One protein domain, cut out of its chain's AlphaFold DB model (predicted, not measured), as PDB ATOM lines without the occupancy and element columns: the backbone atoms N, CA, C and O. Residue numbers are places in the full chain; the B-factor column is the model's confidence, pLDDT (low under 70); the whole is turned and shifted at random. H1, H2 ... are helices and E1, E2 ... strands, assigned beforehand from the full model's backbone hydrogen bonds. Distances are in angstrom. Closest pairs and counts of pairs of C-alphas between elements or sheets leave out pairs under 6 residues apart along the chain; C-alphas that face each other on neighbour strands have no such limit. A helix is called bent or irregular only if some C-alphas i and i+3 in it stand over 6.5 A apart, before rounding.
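What this domain is: This is residues 14 to 61 and 200 to 339 of the 341 residues of an uncharacterized protein of Bacillus sp. AG102 (UniProt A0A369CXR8). A twisted sheet of six antiparallel strands is the core, with helices H2 and H3 over one face and H1 and H5 over the other, which makes three layers. The small hairpin E7 and E8 packs on edge strand E1, and short H4 grazes the sheet. The printed part has 188 residues, of mixed class, in the order E1 H1 E2 H2 E3 E4 H3 H4 E5 E6 H5 E7 E8; the large sheet runs E1 E6 E5 E2 E4 E3. It is compact, with a radius of gyration of the C-alphas of 16.3 A, and spans 42 by 42 by 27 A.

Where its parts are: E1, residues 15 to 19, begins at C-alpha 15 (235.084, 199.149, 253.188). H1 is residues 27 to 43, 24.1 A. Beyond the cut come E2, 211 to 219, 26.1 A; H2, 223 to 242, 28.7 A; E3, 246 to 252; E4, 256 to 264, 25.5 A; and H3, 265 to 277, 19.8 A, irregular, with C-alphas 266 and 269 7.3 A apart. Then follow H4, 285 to 290; E5, 292 to 300, 26.5 A; E6, 308 to 316, 26.7 A; and H5, 318 to 325, only just irregular, with C-alphas 319 and 322 6.6 A apart. E7 is 329 to 334, and E8, 337 to 339, ends at C-alpha 339 (229.571, 201.785, 260.564).

How they stand to each other: Within hydrogen-bond range across the sheet are N 18 and O 313 (E1, E6), 2.9 A; N 296 and O 312 (E5, E6), 2.8 A; N 215 and O 297 (E2, E5), 2.8 A; N 216 and O 259 (E2, E4), 2.8 A; and N 251 and O 258 (E3, E4), 2.9 A. E2, H2, E3 and E4, H3 H4, E5 are split strand-helix-strand units, two strands running the same way with another between them, with right-handed crossovers. H2, over E2 and E4 at a height of 9.1 A, touches H3, over E2 at 8.6 A; their closest C-alphas, of Ala 236 and Phe 275, are 6.4 A apart. On the opposite face, H1 is 10.6 A over the sheet and H5 9.5 A. H1 and H5 are close but not clearly touching, the closest C-alphas, of Ile 37 and Ile 323, 7.3 A apart. In the hairpin E7 and E8, N 330 and O 339 are 2.9 A apart; the closest C-alphas of E1 and E8, of Ile 17 and Met 339, are 4.8 A apart. Every O i to N i+4 pair is within hydrogen-bond range in H1, H2 and H4, against 7 of 9 in H3 and 2 of 4 in H5.

The domain as a whole: The two farthest C-alphas, of Asn 285 and Glu 305, are 44.5 A apart. Residues 62 to 199 are not printed; C-alphas 61 and 200 are 13.4 A apart. Of the links printed whole, none is long. Residues 23 to 28 stand free. The mean pLDDT of the printed part is 84.0; residues 22 to 28, 45 to 57 and 281 to 286 are under 70.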
ATOM      1  N   LYS A  14     237.123 202.438 251.694       73.88
ATOM      2  CA  LYS A  14     236.188 201.866 250.717       73.88
ATOM      3  C   LYS A  14     235.389 200.677 251.259       73.88
ATOM      4  O   LYS A  14     234.476 200.197 250.590       73.88
ATOM      5  N   VAL A  15     235.758 200.212 252.450       82.00
ATOM      6  CA  VAL A  15     235.084 199.149 253.188       82.00
ATOM      7  C   VAL A  15     234.253 199.783 254.292       82.00
ATOM      8  O   VAL A  15     234.754 200.647 255.009       82.00
ATOM      9  N   PHE A  16     233.010 199.346 254.444       84.06
ATOM     10  CA  PHE A  16     232.137 199.771 255.534       84.06
ATOM     11  C   PHE A  16     231.367 198.583 256.105       84.06
ATOM     12  O   PHE A  16     231.228 197.550 255.446       84.06
ATOM     13  N   ILE A  17     230.897 198.734 257.340       86.25
ATOM     14  CA  ILE A  17     230.089 197.734 258.034       86.25
ATOM     15  C   ILE A  17     228.661 198.234 258.134       86.25
ATOM     16  O   ILE A  17     228.430 199.357 258.572       86.25
ATOM     17  N   VAL A  18     227.708 197.391 257.750       85.50
ATOM     18  CA  VAL A  18     226.297 197.599 258.066       85.50
ATOM     19  C   VAL A  18     225.947 196.774 259.295       85.50
ATOM     20  O   VAL A  18     226.124 195.553 259.285       85.50
ATOM     21  N   ASN A  19     225.483 197.446 260.344       84.06
ATOM     22  CA  ASN A  19     225.061 196.841 261.602       84.06
ATOM     23  C   ASN A  19     223.542 196.634 261.593       84.06
ATOM     24  O   ASN A  19     222.787 197.601 261.546       84.06
ATOM     25  N   MET A  20     223.101 195.378 261.677       81.81
ATOM     26  CA  MET A  20     221.676 195.016 261.670       81.81
ATOM     27  C   MET A  20     221.210 194.429 263.001       81.81
ATOM     28  O   MET A  20     220.362 193.538 263.051       81.81
ATOM     29  N   ARG A  21     221.783 194.896 264.112       76.31
ATOM     30  CA  ARG A  21     221.328 194.506 265.447       76.31
ATOM     31  C   ARG A  21     219.878 194.967 265.678       76.31
ATOM     32  O   ARG A  21     219.637 196.185 265.652       76.31
ATOM     33  N   PRO A  22     218.935 194.050 265.980       65.38
ATOM     34  CA  PRO A  22     217.576 194.421 266.357       65.38
ATOM     35  C   PRO A  22     217.603 195.311 267.598       65.38
ATOM     36  O   PRO A  22     218.134 194.925 268.640       65.38
ATOM     37  N   LYS A  23     217.028 196.512 267.505       62.81
ATOM     38  CA  LYS A  23     216.622 197.280 268.694       62.81
ATOM     39  C   LYS A  23     215.191 196.878 269.053       62.81
ATOM     40  O   LYS A  23     214.425 196.496 268.164       62.81
ATOM     41  N   ASN A  24     214.823 196.967 270.331       55.66
ATOM     42  CA  ASN A  24     213.470 196.652 270.806       55.66
ATOM     43  C   ASN A  24     212.404 197.277 269.885       55.66
ATOM     44  O   ASN A  24     212.392 198.492 269.702       55.66
ATOM     45  N   GLY A  25     211.546 196.441 269.287       54.78
ATOM     46  CA  GLY A  25     210.457 196.874 268.401       54.78
ATOM     47  C   GLY A  25     210.820 197.143 266.930       54.78
ATOM     48  O   GLY A  25     209.959 197.610 266.197       54.78
ATOM     49  N   SER A  26     212.049 196.855 266.477       61.03
ATOM     50  CA  SER A  26     212.508 197.120 265.092       61.03
ATOM     51  C   SER A  26     212.868 195.870 264.274       61.03
ATOM     52  O   SER A  26     213.508 195.976 263.232       61.03
ATOM     53  N   GLU A  27     212.470 194.679 264.724       69.19
ATOM     54  CA  GLU A  27     212.876 193.410 264.104       69.19
ATOM     55  C   GLU A  27     212.460 193.302 262.626       69.19
ATOM     56  O   GLU A  27     213.272 192.907 261.793       69.19
ATOM     57  N   GLU A  28     211.246 193.736 262.271       69.44
ATOM     58  CA  GLU A  28     210.766 193.719 260.880       69.44
ATOM     59  C   GLU A  28     211.592 194.632 259.959       69.44
ATOM     60  O   GLU A  28     211.993 194.210 258.875       69.44
ATOM     61  N   LEU A  29     211.933 195.842 260.418       70.88
ATOM     62  CA  LEU A  29     212.779 196.789 259.679       70.88
ATOM     63  C   LEU A  29     214.184 196.224 259.431       70.88
ATOM     64  O   LEU A  29     214.724 196.354 258.332       70.88
ATOM     65  N   GLU A  30     214.785 195.575 260.430       74.50
ATOM     66  CA  GLU A  30     216.102 194.944 260.272       74.50
ATOM     67  C   GLU A  30     216.041 193.723 259.334       74.50
ATOM     68  O   GLU A  30     216.958 193.499 258.540       74.50
ATOM     69  N   ILE A  31     214.936 192.965 259.344       73.94
ATOM     70  CA  ILE A  31     214.695 191.872 258.390       73.94
ATOM     71  C   ILE A  31     214.586 192.408 256.954       73.94
ATOM     72  O   ILE A  31     215.182 191.830 256.040       73.94
ATOM     73  N   GLU A  32     213.870 193.513 256.736       74.69
ATOM     74  CA  GLU A  32     213.758 194.154 255.420       74.69
ATOM     75  C   GLU A  32     215.111 194.670 254.915       74.69
ATOM     76  O   GLU A  32     215.496 194.385 253.774       74.69
ATOM     77  N   LYS A  33     215.883 195.350 255.772       76.50
ATOM     78  CA  LYS A  33     217.250 195.796 255.452       76.50
ATOM     79  C   LYS A  33     218.145 194.620 255.082       76.50
ATOM     80  O   LYS A  33     218.813 194.650 254.044       76.50
ATOM     81  N   ARG A  34     218.095 193.534 255.859       80.19
ATOM     82  CA  ARG A  34     218.825 192.294 255.564       80.19
ATOM     83  C   ARG A  34     218.428 191.726 254.208       80.19
ATOM     84  O   ARG A  34     219.298 191.313 253.438       80.19
ATOM     85  N   HIS A  35     217.135 191.717 253.889       79.62
ATOM     86  CA  HIS A  35     216.647 191.248 252.598       79.62
ATOM     87  C   HIS A  35     217.158 192.114 251.440       79.62
ATOM     88  O   HIS A  35     217.607 191.570 250.427       79.62
ATOM     89  N   MET A  36     217.157 193.439 251.594       81.75
ATOM     90  CA  MET A  36     217.664 194.390 250.599       81.75
ATOM     91  C   MET A  36     219.168 194.209 250.340       81.75
ATOM     92  O   MET A  36     219.587 194.080 249.183       81.75
ATOM     93  N   ILE A  37     219.978 194.101 251.398       82.31
ATOM     94  CA  ILE A  37     221.429 193.889 251.279       82.31
ATOM     95  C   ILE A  37     221.719 192.522 250.663       82.31
ATOM     96  O   ILE A  37     222.476 192.430 249.694       82.31
ATOM     97  N   SER A  38     221.069 191.463 251.156       80.81
ATOM     98  CA  SER A  38     221.223 190.109 250.621       80.81
ATOM     99  C   SER A  38     220.848 190.048 249.139       80.81
ATOM    100  O   SER A  38     221.619 189.542 248.324       80.81
ATOM    101  N   THR A  39     219.717 190.642 248.749       80.00
ATOM    102  CA  THR A  39     219.275 190.711 247.348       80.00
ATOM    103  C   THR A  39     220.280 191.464 246.486       80.00
ATOM    104  O   THR A  39     220.618 191.003 245.392       80.00
ATOM    105  N   THR A  40     220.830 192.570 246.993       81.50
ATOM    106  CA  THR A  40     221.874 193.316 246.287       81.50
ATOM    107  C   THR A  40     223.108 192.446 246.086       81.50
ATOM    108  O   THR A  40     223.495 192.228 244.939       81.50
ATOM    109  N   CYS A  41     223.663 191.841 247.141       82.06
ATOM    110  CA  CYS A  41     224.791 190.907 247.045       82.06
ATOM    111  C   CYS A  41     224.529 189.768 246.042       82.06
ATOM    112  O   CYS A  41     225.402 189.413 245.247       82.06
ATOM    113  N   MET A  42     223.307 189.231 246.015       76.50
ATOM    114  CA  MET A  42     222.909 188.165 245.094       76.50
ATOM    115  C   MET A  42     222.793 188.645 243.639       76.50
ATOM    116  O   MET A  42     223.118 187.884 242.727       76.50
ATOM    117  N   SER A  43     222.381 189.894 243.405       76.44
ATOM    118  CA  SER A  43     222.311 190.502 242.066       76.44
ATOM    119  C   SER A  43     223.691 190.778 241.456       76.44
ATOM    120  O   SER A  43     223.841 190.827 240.236       76.44
ATOM    121  N   LEU A  44     224.723 190.909 242.299       73.38
ATOM    122  CA  LEU A  44     226.104 191.163 241.883       73.38
ATOM    123  C   LEU A  44     226.851 189.908 241.418       73.38
ATOM    124  O   LEU A  44     228.028 189.981 241.056       73.38
ATOM    125  N   LYS A  45     226.177 188.756 241.389       69.75
ATOM    126  CA  LYS A  45     226.728 187.505 240.872       69.75
ATOM    127  C   LYS A  45     227.034 187.624 239.379       69.75
ATOM    128  O   LYS A  45     226.173 187.970 238.572       69.75
ATOM    129  N   GLY A  46     228.268 187.299 238.995       59.34
ATOM    130  CA  GLY A  46     228.651 187.208 237.588       59.34
ATOM    131  C   GLY A  46     227.854 186.118 236.856       59.34
ATOM    132  O   GLY A  46     227.539 185.078 237.429       59.34
ATOM    133  N   ARG A  47     227.556 186.330 235.564       51.94
ATOM    134  CA  ARG A  47     226.820 185.362 234.720       51.94
ATOM    135  C   ARG A  47     227.546 184.014 234.568       51.94
ATOM    136  O   ARG A  47     226.908 183.001 234.299       51.94
ATOM    137  N   LYS A  48     228.870 183.990 234.763       55.50
ATOM    138  CA  LYS A  48     229.677 182.764 234.817       55.50
ATOM    139  C   LYS A  48     229.588 182.164 236.217       55.50
ATOM    140  O   LYS A  48     230.423 182.430 237.076       55.50
ATOM    141  N   ILE A  49     228.545 181.370 236.436       54.97
ATOM    142  CA  ILE A  49     228.408 180.543 237.632       54.97
ATOM    143  C   ILE A  49     229.545 179.522 237.602       54.97
ATOM    144  O   ILE A  49     229.540 178.604 236.784       54.97
ATOM    145  N   VAL A  50     230.534 179.695 238.477       54.88
ATOM    146  CA  VAL A  50     231.561 178.674 238.678       54.88
ATOM    147  C   VAL A  50     230.865 177.429 239.223       54.88
ATOM    148  O   VAL A  50     229.996 177.548 240.093       54.88
ATOM    149  N   GLN A  51     231.216 176.241 238.717       56.31
ATOM    150  CA  GLN A  51     230.682 175.000 239.275       56.31
ATOM    151  C   GLN A  51     230.916 174.986 240.797       56.31
ATOM    152  O   GLN A  51     231.979 175.446 241.255       56.31
ATOM    153  N   PRO A  52     229.916 174.552 241.588       55.03
ATOM    154  CA  PRO A  52     230.088 174.409 243.026       55.03
ATOM    155  C   PRO A  52     231.329 173.557 243.287       55.03
ATOM    156  O   PRO A  52     231.606 172.611 242.551       55.03
ATOM    157  N   TYR A  53     232.118 173.953 244.285       51.75
ATOM    158  CA  TYR A  53     233.237 173.138 244.730       51.75
ATOM    159  C   TYR A  53     232.624 171.870 245.329       51.75
ATOM    160  O   TYR A  53     232.027 171.925 246.397       51.75
ATOM    161  N   ASN A  54     232.657 170.778 244.569       49.84
ATOM    162  CA  ASN A  54     231.910 169.556 244.860       49.84
ATOM    163  C   ASN A  54     232.712 168.582 245.736       49.84
ATOM    164  O   ASN A  54     232.444 167.383 245.730       49.84
ATOM    165  N   ASP A  55     233.686 169.088 246.495       52.44
ATOM    166  CA  ASP A  55     234.254 168.328 247.601       52.44
ATOM    167  C   ASP A  55     233.308 168.496 248.783       52.44
ATOM    168  O   ASP A  55     233.377 169.454 249.555       52.44
ATOM    169  N   ASN A  56     232.381 167.547 248.880       53.31
ATOM    170  CA  ASN A  56     231.496 167.319 250.015       53.31
ATOM    171  C   ASN A  56     232.301 166.896 251.253       53.31
ATOM    172  O   ASN A  56     232.145 165.805 251.795       53.31
ATOM    173  N   THR A  57     233.196 167.760 251.708       65.31
ATOM    174  CA  THR A  57     233.964 167.552 252.922       65.31
ATOM    175  C   THR A  57     233.492 168.576 253.930       65.31
ATOM    176  O   THR A  57     233.666 169.774 253.726       65.31
ATOM    177  N   TYR A  58     232.900 168.097 255.019       87.06
ATOM    178  CA  TYR A  58     232.860 168.810 256.289       87.06
ATOM    179  C   TYR A  58     234.147 168.446 257.048       87.06
ATOM    180  O   TYR A  58     234.139 167.467 257.805       87.06
ATOM    181  N   PRO A  59     235.288 169.132 256.809       90.12
ATOM    182  CA  PRO A  59     236.552 168.797 257.464       90.12
ATOM    183  C   PRO A  59     236.476 169.025 258.976       90.12
ATOM    184  O   PRO A  59     237.052 168.258 259.745       90.12
ATOM    185  N   TYR A  60     235.698 170.023 259.400       94.31
ATOM    186  CA  TYR A  60     235.482 170.364 260.801       94.31
ATOM    187  C   TYR A  60     234.130 169.854 261.278       94.31
ATOM    188  O   TYR A  60     233.098 170.117 260.658       94.31
ATOM    189  N   LYS A  61     234.163 169.090 262.371       94.19
ATOM    190  CA  LYS A  61     233.007 168.438 262.987       94.19
ATOM    191  C   LYS A  61     233.226 168.356 264.493       94.19
ATOM    192  O   LYS A  61     234.328 168.012 264.923       94.19
ATOM    193  N   GLU A 200     221.710 173.853 258.948       92.75
ATOM    194  CA  GLU A 200     220.999 172.598 258.758       92.75
ATOM    195  C   GLU A 200     221.021 171.725 260.023       92.75
ATOM    196  O   GLU A 200     220.057 171.018 260.303       92.75
ATOM    197  N   THR A 201     222.094 171.790 260.820       95.06
ATOM    198  CA  THR A 201     222.276 170.909 261.986       95.06
ATOM    199  C   THR A 201     222.028 171.582 263.332       95.06
ATOM    200  O   THR A 201     221.581 170.910 264.261       95.06
ATOM    201  N   LYS A 202     222.282 172.893 263.478       95.19
ATOM    202  CA  LYS A 202     222.295 173.566 264.794       95.19
ATOM    203  C   LYS A 202     220.994 173.401 265.582       95.19
ATOM    204  O   LYS A 202     221.033 173.179 266.783       95.19
ATOM    205  N   LYS A 203     219.835 173.428 264.917       93.50
ATOM    206  CA  LYS A 203     218.518 173.306 265.573       93.50
ATOM    207  C   LYS A 203     218.314 171.955 266.271       93.50
ATOM    208  O   LYS A 203     217.512 171.847 267.194       93.50
ATOM    209  N   PHE A 204     219.048 170.937 265.834       95.56
ATOM    210  CA  PHE A 204     218.962 169.570 266.334       95.56
ATOM    211  C   PHE A 204     220.094 169.225 267.297       95.56
ATOM    212  O   PHE A 204     220.218 168.071 267.685       95.56
ATOM    213  N   ILE A 205     220.933 170.182 267.689       96.19
ATOM    214  CA  ILE A 205     222.065 169.946 268.585       96.19
ATOM    215  C   ILE A 205     221.729 170.478 269.978       96.19
ATOM    216  O   ILE A 205     221.223 171.587 270.131       96.19
ATOM    217  N   LYS A 206     222.031 169.687 271.012       95.38
ATOM    218  CA  LYS A 206     222.030 170.164 272.398       95.38
ATOM    219  C   LYS A 206     223.341 170.903 272.661       95.38
ATOM    220  O   LYS A 206     224.407 170.289 272.604       95.38
ATOM    221  N   PHE A 207     223.246 172.196 272.948       95.50
ATOM    222  CA  PHE A 207     224.387 173.042 273.289       95.50
ATOM    223  C   PHE A 207     224.500 173.247 274.795       95.50
ATOM    224  O   PHE A 207     223.487 173.366 275.493       95.50
ATOM    225  N   ASP A 208     225.739 173.334 275.271       94.50
ATOM    226  CA  ASP A 208     226.026 173.782 276.627       94.50
ATOM    227  C   ASP A 208     225.698 175.276 276.772       94.50
ATOM    228  O   ASP A 208     225.735 176.047 275.807       94.50
ATOM    229  N   LYS A 209     225.361 175.692 277.996       95.69
ATOM    230  CA  LYS A 209     225.068 177.098 278.303       95.69
ATOM    231  C   LYS A 209     226.323 177.961 278.153       95.69
ATOM    232  O   LYS A 209     227.428 177.499 278.420       95.69
ATOM    233  N   GLY A 210     226.131 179.235 277.807       96.12
ATOM    234  CA  GLY A 210     227.222 180.209 277.716       96.12
ATOM    235  C   GLY A 210     228.058 180.115 276.438       96.12
ATOM    236  O   GLY A 210     229.175 180.620 276.417       96.12
ATOM    237  N   LEU A 211     227.542 179.457 275.395       97.06
ATOM    238  CA  LEU A 211     228.206 179.350 274.099       97.06
ATOM    239  C   LEU A 211     227.562 180.264 273.051       97.06
ATOM    240  O   LEU A 211     226.334 180.339 272.944       97.06
ATOM    241  N   SER A 212     228.414 180.857 272.221       97.50
ATOM    242  CA  SER A 212     228.065 181.602 271.018       97.50
ATOM    243  C   SER A 212     228.537 180.874 269.767       97.50
ATOM    244  O   SER A 212     229.659 180.358 269.717       97.50
ATOM    245  N   LEU A 213     227.714 180.894 268.719       97.69
ATOM    246  CA  LEU A 213     228.126 180.504 267.372       97.69
ATOM    247  C   LEU A 213     228.432 181.760 266.558       97.69
ATOM    248  O   LEU A 213     227.549 182.585 266.337       97.69
ATOM    249  N   VAL A 214     229.672 181.890 266.091       97.25
ATOM    250  CA  VAL A 214     230.088 182.962 265.180       97.25
ATOM    251  C   VAL A 214     230.222 182.373 263.781       97.25
ATOM    252  O   VAL A 214     231.072 181.515 263.536       97.25
ATOM    253  N   SER A 215     229.368 182.822 262.869       96.69
ATOM    254  CA  SER A 215     229.268 182.324 261.499       96.69
ATOM    255  C   SER A 215     229.756 183.380 260.517       96.69
ATOM    256  O   SER A 215     229.233 184.489 260.481       96.69
ATOM    257  N   PHE A 216     230.725 183.025 259.679       95.31
ATOM    258  CA  PHE A 216     231.241 183.864 258.602       95.31
ATOM    259  C   PHE A 216     230.779 183.294 257.261       95.31
ATOM    260  O   PHE A 216     231.157 182.183 256.886       95.31
ATOM    261  N   ARG A 217     229.976 184.059 256.517       93.50
ATOM    262  CA  ARG A 217     229.567 183.772 255.137       93.50
ATOM    263  C   ARG A 217     230.392 184.634 254.183       93.50
ATOM    264  O   ARG A 217     230.203 185.845 254.096       93.50
ATOM    265  N   LEU A 218     231.317 184.005 253.470       91.94
ATOM    266  CA  LEU A 218     232.276 184.668 252.589       91.94
ATOM    267  C   LEU A 218     231.896 184.487 251.124       91.94
ATOM    268  O   LEU A 218     231.647 183.363 250.691       91.94
ATOM    269  N   ASP A 219     231.904 185.571 250.353       88.38
ATOM    270  CA  ASP A 219     231.508 185.560 248.945       88.38
ATOM    271  C   ASP A 219     232.384 184.639 248.079       88.38
ATOM    272  O   ASP A 219     233.584 184.843 247.943       88.38
ATOM    273  N   TYR A 220     231.761 183.653 247.432       85.00
ATOM    274  CA  TYR A 220     232.421 182.640 246.603       85.00
ATOM    275  C   TYR A 220     231.910 182.638 245.151       85.00
ATOM    276  O   TYR A 220     232.007 181.637 244.439       85.00
ATOM    277  N   THR A 221     231.299 183.745 244.711       83.75
ATOM    278  CA  THR A 221     230.469 183.802 243.491       83.75
ATOM    279  C   THR A 221     231.233 183.896 242.166       83.75
ATOM    280  O   THR A 221     230.648 183.615 241.120       83.75
ATOM    281  N   SER A 222     232.520 184.258 242.174       83.56
ATOM    282  CA  SER A 222     233.397 184.265 240.991       83.56
ATOM    283  C   SER A 222     234.723 183.562 241.293       83.56
ATOM    284  O   SER A 222     235.058 183.354 242.458       83.56
ATOM    285  N   GLN A 223     235.488 183.195 240.259       83.25
ATOM    286  CA  GLN A 223     236.778 182.513 240.439       83.25
ATOM    287  C   GLN A 223     237.762 183.347 241.273       83.25
ATOM    288  O   GLN A 223     238.357 182.834 242.214       83.25
ATOM    289  N   GLU A 224     237.875 184.640 240.974       85.38
ATOM    290  CA  GLU A 224     238.733 185.567 241.714       85.38
ATOM    291  C   GLU A 224     238.330 185.664 243.195       85.38
ATOM    292  O   GLU A 224     239.174 185.537 244.083       85.38
ATOM    293  N   LYS A 225     237.024 185.799 243.472       87.31
ATOM    294  CA  LYS A 225     236.497 185.808 244.843       87.31
ATOM    295  C   LYS A 225     236.796 184.495 245.555       87.31
ATOM    296  O   LYS A 225     237.322 184.513 246.657       87.31
ATOM    297  N   ARG A 226     236.564 183.360 244.892       86.31
ATOM    298  CA  ARG A 226     236.882 182.014 245.389       86.31
ATOM    299  C   ARG A 226     238.351 181.875 245.793       86.31
ATOM    300  O   ARG A 226     238.642 181.356 246.871       86.31
ATOM    301  N   GLU A 227     239.276 182.326 244.950       86.81
ATOM    302  CA  GLU A 227     240.711 182.274 245.241       86.81
ATOM    303  C   GLU A 227     241.075 183.134 246.455       86.81
ATOM    304  O   GLU A 227     241.810 182.674 247.336       86.81
ATOM    305  N   TYR A 228     240.518 184.345 246.541       88.25
ATOM    306  CA  TYR A 228     240.688 185.216 247.697       88.25
ATOM    307  C   TYR A 228     240.112 184.590 248.974       88.25
ATOM    308  O   TYR A 228     240.839 184.431 249.956       88.25
ATOM    309  N   THR A 229     238.849 184.160 248.955       89.75
ATOM    310  CA  THR A 229     238.165 183.531 250.091       89.75
ATOM    311  C   THR A 229     238.913 182.307 250.588       89.75
ATOM    312  O   THR A 229     239.077 182.153 251.791       89.75
ATOM    313  N   ARG A 230     239.421 181.452 249.689       88.38
ATOM    314  CA  ARG A 230     240.199 180.267 250.077       88.38
ATOM    315  C   ARG A 230     241.467 180.652 250.842       88.38
ATOM    316  O   ARG A 230     241.745 180.073 251.889       88.38
ATOM    317  N   ARG A 231     242.222 181.642 250.348       88.69
ATOM    318  CA  ARG A 231     243.436 182.144 251.019       88.69
ATOM    319  C   ARG A 231     243.111 182.804 252.358       88.69
ATOM    320  O   ARG A 231     243.845 182.609 253.323       88.69
ATOM    321  N   PHE A 232     242.027 183.576 252.411       90.19
ATOM    322  CA  PHE A 232     241.555 184.224 253.631       90.19
ATOM    323  C   PHE A 232     241.158 183.186 254.686       90.19
ATOM    324  O   PHE A 232     241.685 183.215 255.792       90.19
ATOM    325  N   LEU A 233     240.307 182.223 254.322       91.38
ATOM    326  CA  LEU A 233     239.849 181.151 255.205       91.38
ATOM    327  C   LEU A 233     241.005 180.321 255.752       91.38
ATOM    328  O   LEU A 233     241.041 180.071 256.948       91.38
ATOM    329  N   GLN A 234     241.974 179.946 254.914       90.06
ATOM    330  CA  GLN A 234     243.141 179.187 255.366       90.06
ATOM    331  C   GLN A 234     243.907 179.932 256.468       90.06
ATOM    332  O   GLN A 234     244.197 179.358 257.514       90.06
ATOM    333  N   LYS A 235     244.191 181.227 256.268       90.94
ATOM    334  CA  LYS A 235     244.853 182.059 257.285       90.94
ATOM    335  C   LYS A 235     243.999 182.201 258.542       90.94
ATOM    336  O   LYS A 235     244.522 182.112 259.649       90.94
ATOM    337  N   ALA A 236     242.699 182.410 258.362       91.25
ATOM    338  CA  ALA A 236     241.780 182.658 259.456       91.25
ATOM    339  C   ALA A 236     241.588 181.435 260.354       91.25
ATOM    340  O   ALA A 236     241.625 181.561 261.573       91.25
ATOM    341  N   ILE A 237     241.470 180.252 259.753       93.12
ATOM    342  CA  ILE A 237     241.396 178.968 260.450       93.12
ATOM    343  C   ILE A 237     242.682 178.711 261.232       93.12
ATOM    344  O   ILE A 237     242.611 178.495 262.436       93.12
ATOM    345  N   MET A 238     243.854 178.831 260.594       91.56
ATOM    346  CA  MET A 238     245.140 178.655 261.285       91.56
ATOM    347  C   MET A 238     245.269 179.600 262.486       91.56
ATOM    348  O   MET A 238     245.752 179.214 263.551       91.56
ATOM    349  N   LYS A 239     244.822 180.853 262.331       91.75
ATOM    350  CA  LYS A 239     244.859 181.845 263.406       91.75
ATOM    351  C   LYS A 239     243.870 181.511 264.528       91.75
ATOM    352  O   LYS A 239     244.256 181.603 265.690       91.75
ATOM    353  N   ALA A 240     242.648 181.101 264.196       92.38
ATOM    354  CA  ALA A 240     241.634 180.674 265.157       92.38
ATOM    355  C   ALA A 240     242.123 179.469 265.980       92.38
ATOM    356  O   ALA A 240     242.152 179.533 267.209       92.38
ATOM    357  N   GLU A 241     242.618 178.425 265.312       92.00
ATOM    358  CA  GLU A 241     243.164 177.226 265.958       92.00
ATOM    359  C   GLU A 241     244.346 177.571 266.877       92.00
ATOM    360  O   GLU A 241     244.394 177.112 268.018       92.00
ATOM    361  N   SER A 242     245.250 178.465 266.448       92.56
ATOM    362  CA  SER A 242     246.380 178.922 267.279       92.56
ATOM    363  C   SER A 242     245.966 179.660 268.560       92.56
ATOM    364  O   SER A 242     246.768 179.782 269.481       92.56
ATOM    365  N   GLN A 243     244.726 180.160 268.631       91.62
ATOM    366  CA  GLN A 243     244.155 180.830 269.806       91.62
ATOM    367  C   GLN A 243     243.168 179.947 270.583       91.62
ATOM    368  O   GLN A 243     242.403 180.446 271.418       91.62
ATOM    369  N   GLY A 244     243.155 178.643 270.289       90.38
ATOM    370  CA  GLY A 244     242.251 177.683 270.916       90.38
ATOM    371  C   GLY A 244     240.777 177.954 270.615       90.38
ATOM    372  O   GLY A 244     239.926 177.653 271.449       90.38
ATOM    373  N   VAL A 245     240.465 178.577 269.475       93.44
ATOM    374  CA  VAL A 245     239.085 178.775 269.016       93.44
ATOM    375  C   VAL A 245     238.631 177.527 268.265       93.44
ATOM    376  O   VAL A 245     239.298 177.077 267.334       93.44
ATOM    377  N   GLU A 246     237.494 176.963 268.666       94.69
ATOM    378  CA  GLU A 246     236.978 175.726 268.084       94.69
ATOM    379  C   GLU A 246     236.304 175.994 266.731       94.69
ATOM    380  O   GLU A 246     235.243 176.619 266.651       94.69
ATOM    381  N   VAL A 247     236.902 175.478 265.656       96.38
ATOM    382  CA  VAL A 247     236.286 175.464 264.326       96.38
ATOM    383  C   VAL A 247     235.328 174.276 264.242       96.38
ATOM    384  O   VAL A 247     235.746 173.122 264.311       96.38
ATOM    385  N   VAL A 248     234.033 174.551 264.083       96.44
ATOM    386  CA  VAL A 248     232.968 173.528 264.141       96.44
ATOM    387  C   VAL A 248     232.296 173.258 262.799       96.44
ATOM    388  O   VAL A 248     231.526 172.307 262.679       96.44
ATOM    389  N   ASN A 249     232.580 174.077 261.786       95.94
ATOM    390  CA  ASN A 249     232.185 173.831 260.407       95.94
ATOM    391  C   ASN A 249     233.066 174.629 259.446       95.94
ATOM    392  O   ASN A 249     233.321 175.810 259.670       95.94
ATOM    393  N   LEU A 250     233.415 174.000 258.328       93.94
ATOM    394  CA  LEU A 250     233.760 174.683 257.090       93.94
ATOM    395  C   LEU A 250     232.997 173.983 255.972       93.94
ATOM    396  O   LEU A 250     233.176 172.785 255.769       93.94
ATOM    397  N   SER A 251     232.160 174.718 255.256       90.56
ATOM    398  CA  SER A 251     231.409 174.189 254.124       90.56
ATOM    399  C   SER A 251     231.363 175.198 252.989       90.56
ATOM    400  O   SER A 251     231.522 176.402 253.190       90.56
ATOM    401  N   TYR A 252     231.163 174.708 251.771       86.88
ATOM    402  CA  TYR A 252     231.068 175.545 250.584       86.88
ATOM    403  C   TYR A 252     229.720 175.310 249.924       86.88
ATOM    404  O   TYR A 252     229.356 174.184 249.602       86.88
ATOM    405  N   SER A 253     228.974 176.387 249.714       80.31
ATOM    406  CA  SER A 253     227.796 176.374 248.859       80.31
ATOM    407  C   SER A 253     228.170 176.842 247.452       80.31
ATOM    408  O   SER A 253     229.293 177.266 247.170       80.31
ATOM    409  N   LYS A 254     227.185 176.858 246.551       75.69
ATOM    410  CA  LYS A 254     227.327 177.446 245.211       75.69
ATOM    411  C   LYS A 254     227.779 178.917 245.235       75.69
ATOM    412  O   LYS A 254     228.256 179.424 244.222       75.69
ATOM    413  N   HIS A 255     227.568 179.630 246.343       80.06
ATOM    414  CA  HIS A 255     227.693 181.086 246.387       80.06
ATOM    415  C   HIS A 255     228.560 181.623 247.516       80.06
ATOM    416  O   HIS A 255     229.006 182.761 247.417       80.06
ATOM    417  N   PHE A 256     228.800 180.847 248.563       87.12
ATOM    418  CA  PHE A 256     229.576 181.302 249.706       87.12
ATOM    419  C   PHE A 256     230.361 180.154 250.334       87.12
ATOM    420  O   PHE A 256     229.927 179.002 250.291       87.12
ATOM    421  N   GLY A 257     231.493 180.485 250.948       89.88
ATOM    422  CA  GLY A 257     232.096 179.655 251.985       89.88
ATOM    423  C   GLY A 257     231.463 179.997 253.329       89.88
ATOM    424  O   GLY A 257     231.285 181.174 253.633       89.88
ATOM    425  N   LEU A 258     231.099 178.989 254.113       93.19
ATOM    426  CA  LEU A 258     230.574 179.132 255.464       93.19
ATOM    427  C   LEU A 258     231.586 178.559 256.449       93.19
ATOM    428  O   LEU A 258     231.849 177.358 256.439       93.19
ATOM    429  N   LEU A 259     232.119 179.416 257.308       95.38
ATOM    430  CA  LEU A 259     232.960 179.023 258.428       95.38
ATOM    431  C   LEU A 259     232.216 179.319 259.723       95.38
ATOM    432  O   LEU A 259     231.831 180.465 259.937       95.38
ATOM    433  N   ASN A 260     232.075 178.321 260.593       97.12
ATOM    434  CA  ASN A 260     231.466 178.524 261.903       97.12
ATOM    435  C   ASN A 260     232.450 178.185 263.016       97.12
ATOM    436  O   ASN A 260     233.121 177.147 262.982       97.12
ATOM    437  N   LEU A 261     232.484 179.060 264.013       97.06
ATOM    438  CA  LEU A 261     233.287 178.942 265.221       97.06
ATOM    439  C   LEU A 261     232.359 178.861 266.423       97.06
ATOM    440  O   LEU A 261     231.393 179.622 266.506       97.06
ATOM    441  N   LEU A 262     232.660 177.967 267.355       96.81
ATOM    442  CA  LEU A 262     231.920 177.835 268.602       96.81
ATOM    443  C   LEU A 262     232.810 178.298 269.749       96.81
ATOM    444  O   LEU A 262     233.918 177.794 269.927       96.81
ATOM    445  N   VAL A 263     232.340 179.285 270.503       96.88
ATOM    446  CA  VAL A 263     233.149 179.966 271.518       96.88
ATOM    447  C   VAL A 263     232.322 180.281 272.755       96.88
ATOM    448  O   VAL A 263     231.103 180.375 272.647       96.88
ATOM    449  N   PRO A 264     232.945 180.472 273.927       97.00
ATOM    450  CA  PRO A 264     232.268 181.088 275.061       97.00
ATOM    451  C   PRO A 264     231.733 182.476 274.694       97.00
ATOM    452  O   PRO A 264     232.380 183.196 273.923       97.00
ATOM    453  N   ASN A 265     230.578 182.857 275.243       96.25
ATOM    454  CA  ASN A 265     229.919 184.133 274.946       96.25
ATOM    455  C   ASN A 265     230.882 185.324 275.073       96.25
ATOM    456  O   ASN A 265     230.954 186.174 274.188       96.25
ATOM    457  N   GLU A 266     231.677 185.351 276.143       95.25
ATOM    458  CA  GLU A 266     232.630 186.415 276.452       95.25
ATOM    459  C   GLU A 266     233.741 186.580 275.400       95.25
ATOM    460  O   GLU A 266     234.324 187.658 275.289       95.25
ATOM    461  N   ARG A 267     234.003 185.552 274.579       94.81
ATOM    462  CA  ARG A 267     235.027 185.571 273.519       94.81
ATOM    463  C   ARG A 267     234.468 185.849 272.123       94.81
ATOM    464  O   ARG A 267     235.246 185.931 271.170       94.81
ATOM    465  N   ALA A 268     233.151 186.009 271.965       93.62
ATOM    466  CA  ALA A 268     232.530 186.212 270.652       93.62
ATOM    467  C   ALA A 268     233.112 187.437 269.922       93.62
ATOM    468  O   ALA A 268     233.572 187.325 268.785       93.62
ATOM    469  N   ASN A 269     233.203 188.581 270.609       91.06
ATOM    470  CA  ASN A 269     233.757 189.816 270.044       91.06
ATOM    471  C   ASN A 269     235.246 189.707 269.694       91.06
ATOM    472  O   ASN A 269     235.678 190.225 268.664       91.06
ATOM    473  N   GLU A 270     236.034 189.010 270.515       90.19
ATOM    474  CA  GLU A 270     237.451 188.757 270.227       90.19
ATOM    475  C   GLU A 270     237.619 187.931 268.947       90.19
ATOM    476  O   GLU A 270     238.504 188.206 268.135       90.19
ATOM    477  N   CYS A 271     236.730 186.960 268.726       91.00
ATOM    478  CA  CYS A 271     236.745 186.134 267.525       91.00
ATOM    479  C   CYS A 271     236.352 186.929 266.280       91.00
ATOM    480  O   CYS A 271     237.007 186.806 265.250       91.00
ATOM    481  N   ILE A 272     235.343 187.797 266.363       91.38
ATOM    482  CA  ILE A 272     234.995 188.694 265.251       91.38
ATOM    483  C   ILE A 272     236.183 189.605 264.922       91.38
ATOM    484  O   ILE A 272     236.571 189.721 263.757       91.38
ATOM    485  N   LYS A 273     236.811 190.191 265.949       89.44
ATOM    486  CA  LYS A 273     237.994 191.043 265.798       89.44
ATOM    487  C   LYS A 273     239.128 190.321 265.078       89.44
ATOM    488  O   LYS A 273     239.685 190.870 264.131       89.44
ATOM    489  N   LEU A 274     239.430 189.086 265.483       87.69
ATOM    490  CA  LEU A 274     240.467 188.258 264.865       87.69
ATOM    491  C   LEU A 274     240.272 188.143 263.352       87.69
ATOM    492  O   LEU A 274     241.239 188.259 262.603       87.69
ATOM    493  N   PHE A 275     239.027 187.955 262.912       87.44
ATOM    494  CA  PHE A 275     238.670 187.833 261.500       87.44
ATOM    495  C   PHE A 275     238.755 189.158 260.754       87.44
ATOM    496  O   PHE A 275     239.334 189.224 259.668       87.44
ATOM    497  N   LEU A 276     238.207 190.218 261.339       85.12
ATOM    498  CA  LEU A 276     238.160 191.530 260.706       85.12
ATOM    499  C   LEU A 276     239.532 192.212 260.644       85.12
ATOM    500  O   LEU A 276     239.801 192.926 259.680       85.12
ATOM    501  N   ASP A 277     240.437 191.940 261.588       84.38
ATOM    502  CA  ASP A 277     241.817 192.440 261.544       84.38
ATOM    503  C   ASP A 277     242.641 191.826 260.398       84.38
ATOM    504  O   ASP A 277     243.612 192.433 259.944       84.38
ATOM    505  N   MET A 278     242.242 190.660 259.876       82.81
ATOM    506  CA  MET A 278     242.844 190.074 258.671       82.81
ATOM    507  C   MET A 278     242.279 190.661 257.374       82.81
ATOM    508  O   MET A 278     242.835 190.412 256.299       82.81
ATOM    509  N   PHE A 279     241.170 191.403 257.437       79.75
ATOM    510  CA  PHE A 279     240.582 192.023 256.260       79.75
ATOM    511  C   PHE A 279     241.337 193.318 255.924       79.75
ATOM    512  O   PHE A 279     241.579 194.140 256.812       79.75
ATOM    513  N   PRO A 280     241.735 193.541 254.660       71.62
ATOM    514  CA  PRO A 280     242.497 194.728 254.301       71.62
ATOM    515  C   PRO A 280     241.675 195.999 254.556       71.62
ATOM    516  O   PRO A 280     240.637 196.221 253.932       71.62
ATOM    517  N   LYS A 281     242.164 196.836 255.482       65.12
ATOM    518  CA  LYS A 281     241.537 198.113 255.878       65.12
ATOM    519  C   LYS A 281     241.749 199.225 254.843       65.12
ATOM    520  O   LYS A 281     240.956 200.159 254.766       65.12
ATOM    521  N   HIS A 282     242.791 199.094 254.021       57.22
ATOM    522  CA  HIS A 282     243.137 200.020 252.944       57.22
ATOM    523  C   HIS A 282     243.122 199.314 251.584       57.22
ATOM    524  O   HIS A 282     243.225 198.090 251.490       57.22
ATOM    525  N   VAL A 283     242.942 200.105 250.528       53.03
ATOM    526  CA  VAL A 283     242.574 199.664 249.180       53.03
ATOM    527  C   VAL A 283     243.566 198.650 248.598       53.03
ATOM    528  O   VAL A 283     244.625 199.011 248.096       53.03
ATOM    529  N   GLN A 284     243.166 197.379 248.535       60.31
ATOM    530  CA  GLN A 284     243.549 196.546 247.397       60.31
ATOM    531  C   GLN A 284     242.547 196.849 246.284       60.31
ATOM    532  O   GLN A 284     241.386 196.446 246.384       60.31
ATOM    533  N   ASN A 285     242.970 197.576 245.240       62.12
ATOM    534  CA  ASN A 285     242.101 197.956 244.111       62.12
ATOM    535  C   ASN A 285     241.326 196.749 243.557       62.12
ATOM    536  O   ASN A 285     240.158 196.876 243.204       62.12
ATOM    537  N   GLN A 286     241.961 195.577 243.595       68.62
ATOM    538  CA  GLN A 286     241.408 194.298 243.179       68.62
ATOM    539  C   GLN A 286     240.163 193.860 243.983       68.62
ATOM    540  O   GLN A 286     239.167 193.438 243.397       68.62
ATOM    541  N   LEU A 287     240.161 194.007 245.317       72.12
ATOM    542  CA  LEU A 287     239.002 193.656 246.160       72.12
ATOM    543  C   LEU A 287     237.827 194.610 245.968       72.12
ATOM    544  O   LEU A 287     236.672 194.182 245.928       72.12
ATOM    545  N   TYR A 288     238.122 195.897 245.807       78.81
ATOM    546  CA  TYR A 288     237.089 196.892 245.546       78.81
ATOM    547  C   TYR A 288     236.448 196.684 244.165       78.81
ATOM    548  O   TYR A 288     235.226 196.752 244.031       78.81
ATOM    549  N   SER A 289     237.240 196.363 243.133       78.69
ATOM    550  CA  SER A 289     236.707 196.106 241.788       78.69
ATOM    551  C   SER A 289     235.829 194.858 241.718       78.69
ATOM    552  O   SER A 289     234.852 194.841 240.967       78.69
ATOM    553  N   MET A 290     236.122 193.824 242.514       81.81
ATOM    554  CA  MET A 290     235.336 192.584 242.495       81.81
ATOM    555  C   MET A 290     234.004 192.677 243.262       81.81
ATOM    556  O   MET A 290     233.176 191.780 243.115       81.81
ATOM    557  N   ASN A 291     233.740 193.750 244.020       85.81
ATOM    558  CA  ASN A 291     232.564 193.881 244.897       85.81
ATOM    559  C   ASN A 291     232.447 192.693 245.867       85.81
ATOM    560  O   ASN A 291     231.540 191.863 245.754       85.81
ATOM    561  N   TYR A 292     233.426 192.572 246.761       87.69
ATOM    562  CA  TYR A 292     233.498 191.504 247.754       87.69
ATOM    563  C   TYR A 292     232.670 191.847 248.996       87.69
ATOM    564  O   TYR A 292     232.644 192.997 249.438       87.69
ATOM    565  N   HIS A 293     232.032 190.842 249.588       89.62
ATOM    566  CA  HIS A 293     231.314 190.997 250.848       89.62
ATOM    567  C   HIS A 293     231.590 189.836 251.806       89.62
ATOM    568  O   HIS A 293     231.943 188.726 251.397       89.62
ATOM    569  N   LEU A 294     231.414 190.122 253.091       90.94
ATOM    570  CA  LEU A 294     231.443 189.165 254.187       90.94
ATOM    571  C   LEU A 294     230.230 189.442 255.083       90.94
ATOM    572  O   LEU A 294     230.039 190.573 255.519       90.94
ATOM    573  N   ASP A 295     229.436 188.411 255.348       92.81
ATOM    574  CA  ASP A 295     228.354 188.434 256.338       92.81
ATOM    575  C   ASP A 295     228.829 187.698 257.596       92.81
ATOM    576  O   ASP A 295     229.371 186.592 257.511       92.81
ATOM    577  N   VAL A 296     228.682 188.346 258.748       93.88
ATOM    578  CA  VAL A 296     229.005 187.808 260.066       93.88
ATOM    579  C   VAL A 296     227.719 187.731 260.872       93.88
ATOM    580  O   VAL A 296     227.064 188.743 261.101       93.88
ATOM    581  N   GLU A 297     227.387 186.533 261.330       94.50
ATOM    582  CA  GLU A 297     226.234 186.259 262.183       94.50
ATOM    583  C   GLU A 297     226.725 185.718 263.525       94.50
ATOM    584  O   GLU A 297     227.502 184.764 263.567       94.50
ATOM    585  N   VAL A 298     226.286 186.339 264.616       95.00
ATOM    586  CA  VAL A 298     226.625 185.947 265.987       95.00
ATOM    587  C   VAL A 298     225.349 185.509 266.674       95.00
ATOM    588  O   VAL A 298     224.421 186.300 266.790       95.00
ATOM    589  N   GLU A 299     225.297 184.262 267.129       95.38
ATOM    590  CA  GLU A 299     224.193 183.728 267.924       95.38
ATOM    591  C   GLU A 299     224.681 183.486 269.352       95.38
ATOM    592  O   GLU A 299     225.315 182.464 269.616       95.38
ATOM    593  N   GLU A 300     224.419 184.428 270.260       95.19
ATOM    594  CA  GLU A 300     224.736 184.303 271.687       95.19
ATOM    595  C   GLU A 300     223.747 183.381 272.397       95.19
ATOM    596  O   GLU A 300     222.543 183.465 272.156       95.19
ATOM    597  N   ASN A 301     224.235 182.551 273.326       95.56
ATOM    598  CA  ASN A 301     223.438 181.510 273.988       95.56
ATOM    599  C   ASN A 301     222.749 180.575 272.979       95.56
ATOM    600  O   ASN A 301     221.546 180.310 273.070       95.56
ATOM    601  N   ILE A 302     223.511 180.073 272.006       95.44
ATOM    602  CA  ILE A 302     222.965 179.221 270.950       95.44
ATOM    603  C   ILE A 302     222.215 178.008 271.529       95.44
ATOM    604  O   ILE A 302     222.657 177.340 272.466       95.44
ATOM    605  N   GLY A 303     221.039 177.732 270.961       91.50
ATOM    606  CA  GLY A 303     220.180 176.617 271.364       91.50
ATOM    607  C   GLY A 303     219.413 176.828 272.675       91.50
ATOM    608  O   GLY A 303     218.730 175.903 273.106       91.50
ATOM    609  N   GLN A 304     219.508 178.007 273.299       93.44
ATOM    610  CA  GLN A 304     218.763 178.366 274.510       93.44
ATOM    611  C   GLN A 304     217.567 179.281 274.188       93.44
ATOM    612  O   GLN A 304     217.532 179.929 273.143       93.44
ATOM    613  N   GLU A 305     216.591 179.373 275.097       89.75
ATOM    614  CA  GLU A 305     215.394 180.223 274.922       89.75
ATOM    615  C   GLU A 305     215.725 181.720 274.832       89.75
ATOM    616  O   GLU A 305     215.048 182.467 274.134       89.75
ATOM    617  N   ASN A 306     216.788 182.159 275.508       90.25
ATOM    618  CA  ASN A 306     217.265 183.540 275.499       90.25
ATOM    619  C   ASN A 306     218.337 183.801 274.423       90.25
ATOM    620  O   ASN A 306     219.152 184.714 274.591       90.25
ATOM    621  N   CYS A 307     218.367 182.987 273.360       89.94
ATOM    622  CA  CYS A 307     219.272 183.169 272.229       89.94
ATOM    623  C   CYS A 307     219.096 184.568 271.618       89.94
ATOM    624  O   CYS A 307     217.970 185.022 271.403       89.94
ATOM    625  N   LYS A 308     220.207 185.251 271.335       90.12
ATOM    626  CA  LYS A 308     220.216 186.561 270.669       90.12
ATOM    627  C   LYS A 308     221.072 186.495 269.422       90.12
ATOM    628  O   LYS A 308     222.171 185.949 269.464       90.12
ATOM    629  N   SER A 309     220.584 187.091 268.341       89.38
ATOM    630  CA  SER A 309     221.299 187.121 267.069       89.38
ATOM    631  C   SER A 309     221.678 188.540 266.667       89.38
ATOM    632  O   SER A 309     220.865 189.463 266.744       89.38
ATOM    633  N   GLU A 310     222.917 188.700 266.212       89.06
ATOM    634  CA  GLU A 310     223.446 189.941 265.653       89.06
ATOM    635  C   GLU A 310     224.047 189.674 264.275       89.06
ATOM    636  O   GLU A 310     224.655 188.624 264.047       89.06
ATOM    637  N   TRP A 311     223.889 190.629 263.358       89.69
ATOM    638  CA  TRP A 311     224.362 190.506 261.981       89.69
ATOM    639  C   TRP A 311     225.167 191.730 261.566       89.69
ATOM    640  O   TRP A 311     224.747 192.871 261.775       89.69
ATOM    641  N   TYR A 312     226.291 191.470 260.907       89.94
ATOM    642  CA  TYR A 312     227.202 192.484 260.402       89.94
ATOM    643  C   TYR A 312     227.558 192.178 258.951       89.94
ATOM    644  O   TYR A 312     228.002 191.077 258.633       89.94
ATOM    645  N   TYR A 313     227.408 193.163 258.068       90.50
ATOM    646  CA  TYR A 313     227.818 193.036 256.669       90.50
ATOM    647  C   TYR A 313     229.014 193.929 256.409       90.50
ATOM    648  O   TYR A 313     228.889 195.149 256.403       90.50
ATOM    649  N   LEU A 314     230.165 193.320 256.154       90.00
ATOM    650  CA  LEU A 314     231.350 194.010 255.674       90.00
ATOM    651  C   LEU A 314     231.278 194.096 254.144       90.00
ATOM    652  O   LEU A 314     231.395 193.082 253.448       90.00
ATOM    653  N   LEU A 315     231.079 195.303 253.622       89.50
ATOM    654  CA  LEU A 315     230.877 195.562 252.198       89.50
ATOM    655  C   LEU A 315     232.074 196.312 251.612       89.50
ATOM    656  O   LEU A 315     232.483 197.348 252.131       89.50
ATOM    657  N   ASN A 316     232.630 195.792 250.514       87.88
ATOM    658  CA  ASN A 316     233.770 196.378 249.812       87.88
ATOM    659  C   ASN A 316     233.528 196.388 248.296       87.88
ATOM    660  O   ASN A 316     233.583 195.345 247.646       87.88
ATOM    661  N   GLY A 317     233.263 197.561 247.720       84.50
ATOM    662  CA  GLY A 317     233.090 197.705 246.273       84.50
ATOM    663  C   GLY A 317     232.207 198.871 245.856       84.50
ATOM    664  O   GLY A 317     231.342 199.314 246.608       84.50
ATOM    665  N   SER A 318     232.400 199.350 244.627       82.94
ATOM    666  CA  SER A 318     231.673 200.516 244.101       82.94
ATOM    667  C   SER A 318     230.170 200.293 243.994       82.94
ATOM    668  O   SER A 318     229.389 201.229 244.157       82.94
ATOM    669  N   ARG A 319     229.728 199.052 243.770       83.56
ATOM    670  CA  ARG A 319     228.299 198.735 243.661       83.56
ATOM    671  C   ARG A 319     227.573 198.743 245.004       83.56
ATOM    672  O   ARG A 319     226.347 198.790 245.010       83.56
ATOM    673  N   PHE A 320     228.304 198.745 246.119       86.69
ATOM    674  CA  PHE A 320     227.725 198.888 247.453       86.69
ATOM    675  C   PHE A 320     227.530 200.350 247.871       86.69
ATOM    676  O   PHE A 320     226.871 200.594 248.877       86.69
ATOM    677  N   ASN A 321     228.009 201.329 247.091       81.75
ATOM    678  CA  ASN A 321     227.806 202.750 247.398       81.75
ATOM    679  C   ASN A 321     226.319 203.121 247.477       81.75
ATOM    680  O   ASN A 321     225.931 203.846 248.378       81.75
ATOM    681  N   ARG A 322     225.463 202.542 246.623       80.69
ATOM    682  CA  ARG A 322     224.006 202.767 246.692       80.69
ATOM    683  C   ARG A 322     223.395 202.305 248.014       80.69
ATOM    684  O   ARG A 322     222.486 202.947 248.519       80.69
ATOM    685  N   ILE A 323     223.892 201.194 248.565       82.25
ATOM    686  CA  ILE A 323     223.472 200.720 249.890       82.25
ATOM    687  C   ILE A 323     223.956 201.718 250.938       82.25
ATOM    688  O   ILE A 323     223.162 202.187 251.739       82.25
ATOM    689  N   LYS A 324     225.238 202.093 250.888       84.75
ATOM    690  CA  LYS A 324     225.844 203.075 251.796       84.75
ATOM    691  C   LYS A 324     225.069 204.401 251.833       84.75
ATOM    692  O   LYS A 324     224.847 204.930 252.907       84.75
ATOM    693  N   GLU A 325     224.649 204.908 250.674       84.38
ATOM    694  CA  GLU A 325     223.868 206.147 250.519       84.38
ATOM    695  C   GLU A 325     222.442 206.038 251.078       84.38
ATOM    696  O   GLU A 325     221.852 207.049 251.443       84.38
ATOM    697  N   SER A 326     221.886 204.824 251.149       83.19
ATOM    698  CA  SER A 326     220.554 204.563 251.714       83.19
ATOM    699  C   SER A 326     220.545 204.345 253.230       83.19
ATOM    700  O   SER A 326     219.475 204.138 253.800       83.19
ATOM    701  N   LEU A 327     221.717 204.350 253.870       85.06
ATOM    702  CA  LEU A 327     221.888 204.062 255.291       85.06
ATOM    703  C   LEU A 327     222.429 205.283 256.030       85.06
ATOM    704  O   LEU A 327     223.164 206.102 255.475       85.06
ATOM    705  N   GLU A 328     222.101 205.376 257.312       86.56
ATOM    706  CA  GLU A 328     222.613 206.422 258.181       86.56
ATOM    707  C   GLU A 328     223.991 206.016 258.707       86.56
ATOM    708  O   GLU A 328     224.205 204.885 259.144       86.56
ATOM    709  N   LYS A 329     224.964 206.928 258.648       86.94
ATOM    710  CA  LYS A 329     226.291 206.678 259.214       86.94
ATOM    711  C   LYS A 329     226.212 206.784 260.738       86.94
ATOM    712  O   LYS A 329     225.845 207.835 261.252       86.94
ATOM    713  N   GLU A 330     226.616 205.737 261.451       87.06
ATOM    714  CA  GLU A 330     226.693 205.765 262.913       87.06
ATOM    715  C   GLU A 330     227.952 206.518 263.388       87.06
ATOM    716  O   GLU A 330     228.981 206.566 262.699       87.06
ATOM    717  N   GLU A 331     227.890 207.100 264.589       80.38
ATOM    718  CA  GLU A 331     229.068 207.680 265.235       80.38
ATOM    719  C   GLU A 331     230.047 206.571 265.662       80.38
ATOM    720  O   GLU A 331     229.691 205.628 266.368       80.38
ATOM    721  N   GLY A 332     231.309 206.692 265.241       80.56
ATOM    722  CA  GLY A 332     232.384 205.762 265.593       80.56
ATOM    723  C   GLY A 332     232.754 204.760 264.496       80.56
ATOM    724  O   GLY A 332     232.480 204.943 263.309       80.56
ATOM    725  N   THR A 333     233.472 203.709 264.897       82.69
ATOM    726  CA  THR A 333     233.925 202.635 264.001       82.69
ATOM    727  C   THR A 333     233.745 201.279 264.666       82.69
ATOM    728  O   THR A 333     233.934 201.156 265.876       82.69
ATOM    729  N   PHE A 334     233.456 200.248 263.876       82.50
ATOM    730  CA  PHE A 334     233.439 198.861 264.330       82.50
ATOM    731  C   PHE A 334     234.715 198.166 263.853       82.50
ATOM    732  O   PHE A 334     234.946 198.020 262.653       82.50
ATOM    733  N   PHE A 335     235.605 197.821 264.788       82.62
ATOM    734  CA  PHE A 335     236.943 197.265 264.511       82.62
ATOM    735  C   PHE A 335     237.794 198.074 263.503       82.62
ATOM    736  O   PHE A 335     238.651 197.537 262.793       82.62
ATOM    737  N   GLY A 336     237.593 199.395 263.477       81.31
ATOM    738  CA  GLY A 336     238.289 200.325 262.583       81.31
ATOM    739  C   GLY A 336     237.623 200.527 261.220       81.31
ATOM    740  O   GLY A 336     238.196 201.220 260.379       81.31
ATOM    741  N   PHE A 337     236.433 199.958 260.996       84.62
ATOM    742  CA  PHE A 337     235.613 200.205 259.811       84.62
ATOM    743  C   PHE A 337     234.481 201.202 260.112       84.62
ATOM    744  O   PHE A 337     233.871 201.112 261.182       84.62
ATOM    745  N   PRO A 338     234.150 202.122 259.188       87.69
ATOM    746  CA  PRO A 338     232.987 202.993 259.320       87.69
ATOM    747  C   PRO A 338     231.702 202.167 259.385       87.69
ATOM    748  O   PRO A 338     231.530 201.238 258.591       87.69
ATOM    749  N   MET A 339     230.808 202.519 260.305       88.31
ATOM    750  CA  MET A 339     229.571 201.785 260.564       88.31
ATOM    751  C   MET A 339     228.351 202.549 260.036       88.31
ATOM    752  O   MET A 339     228.305 203.777 260.102       88.31
TER     753      MET A 339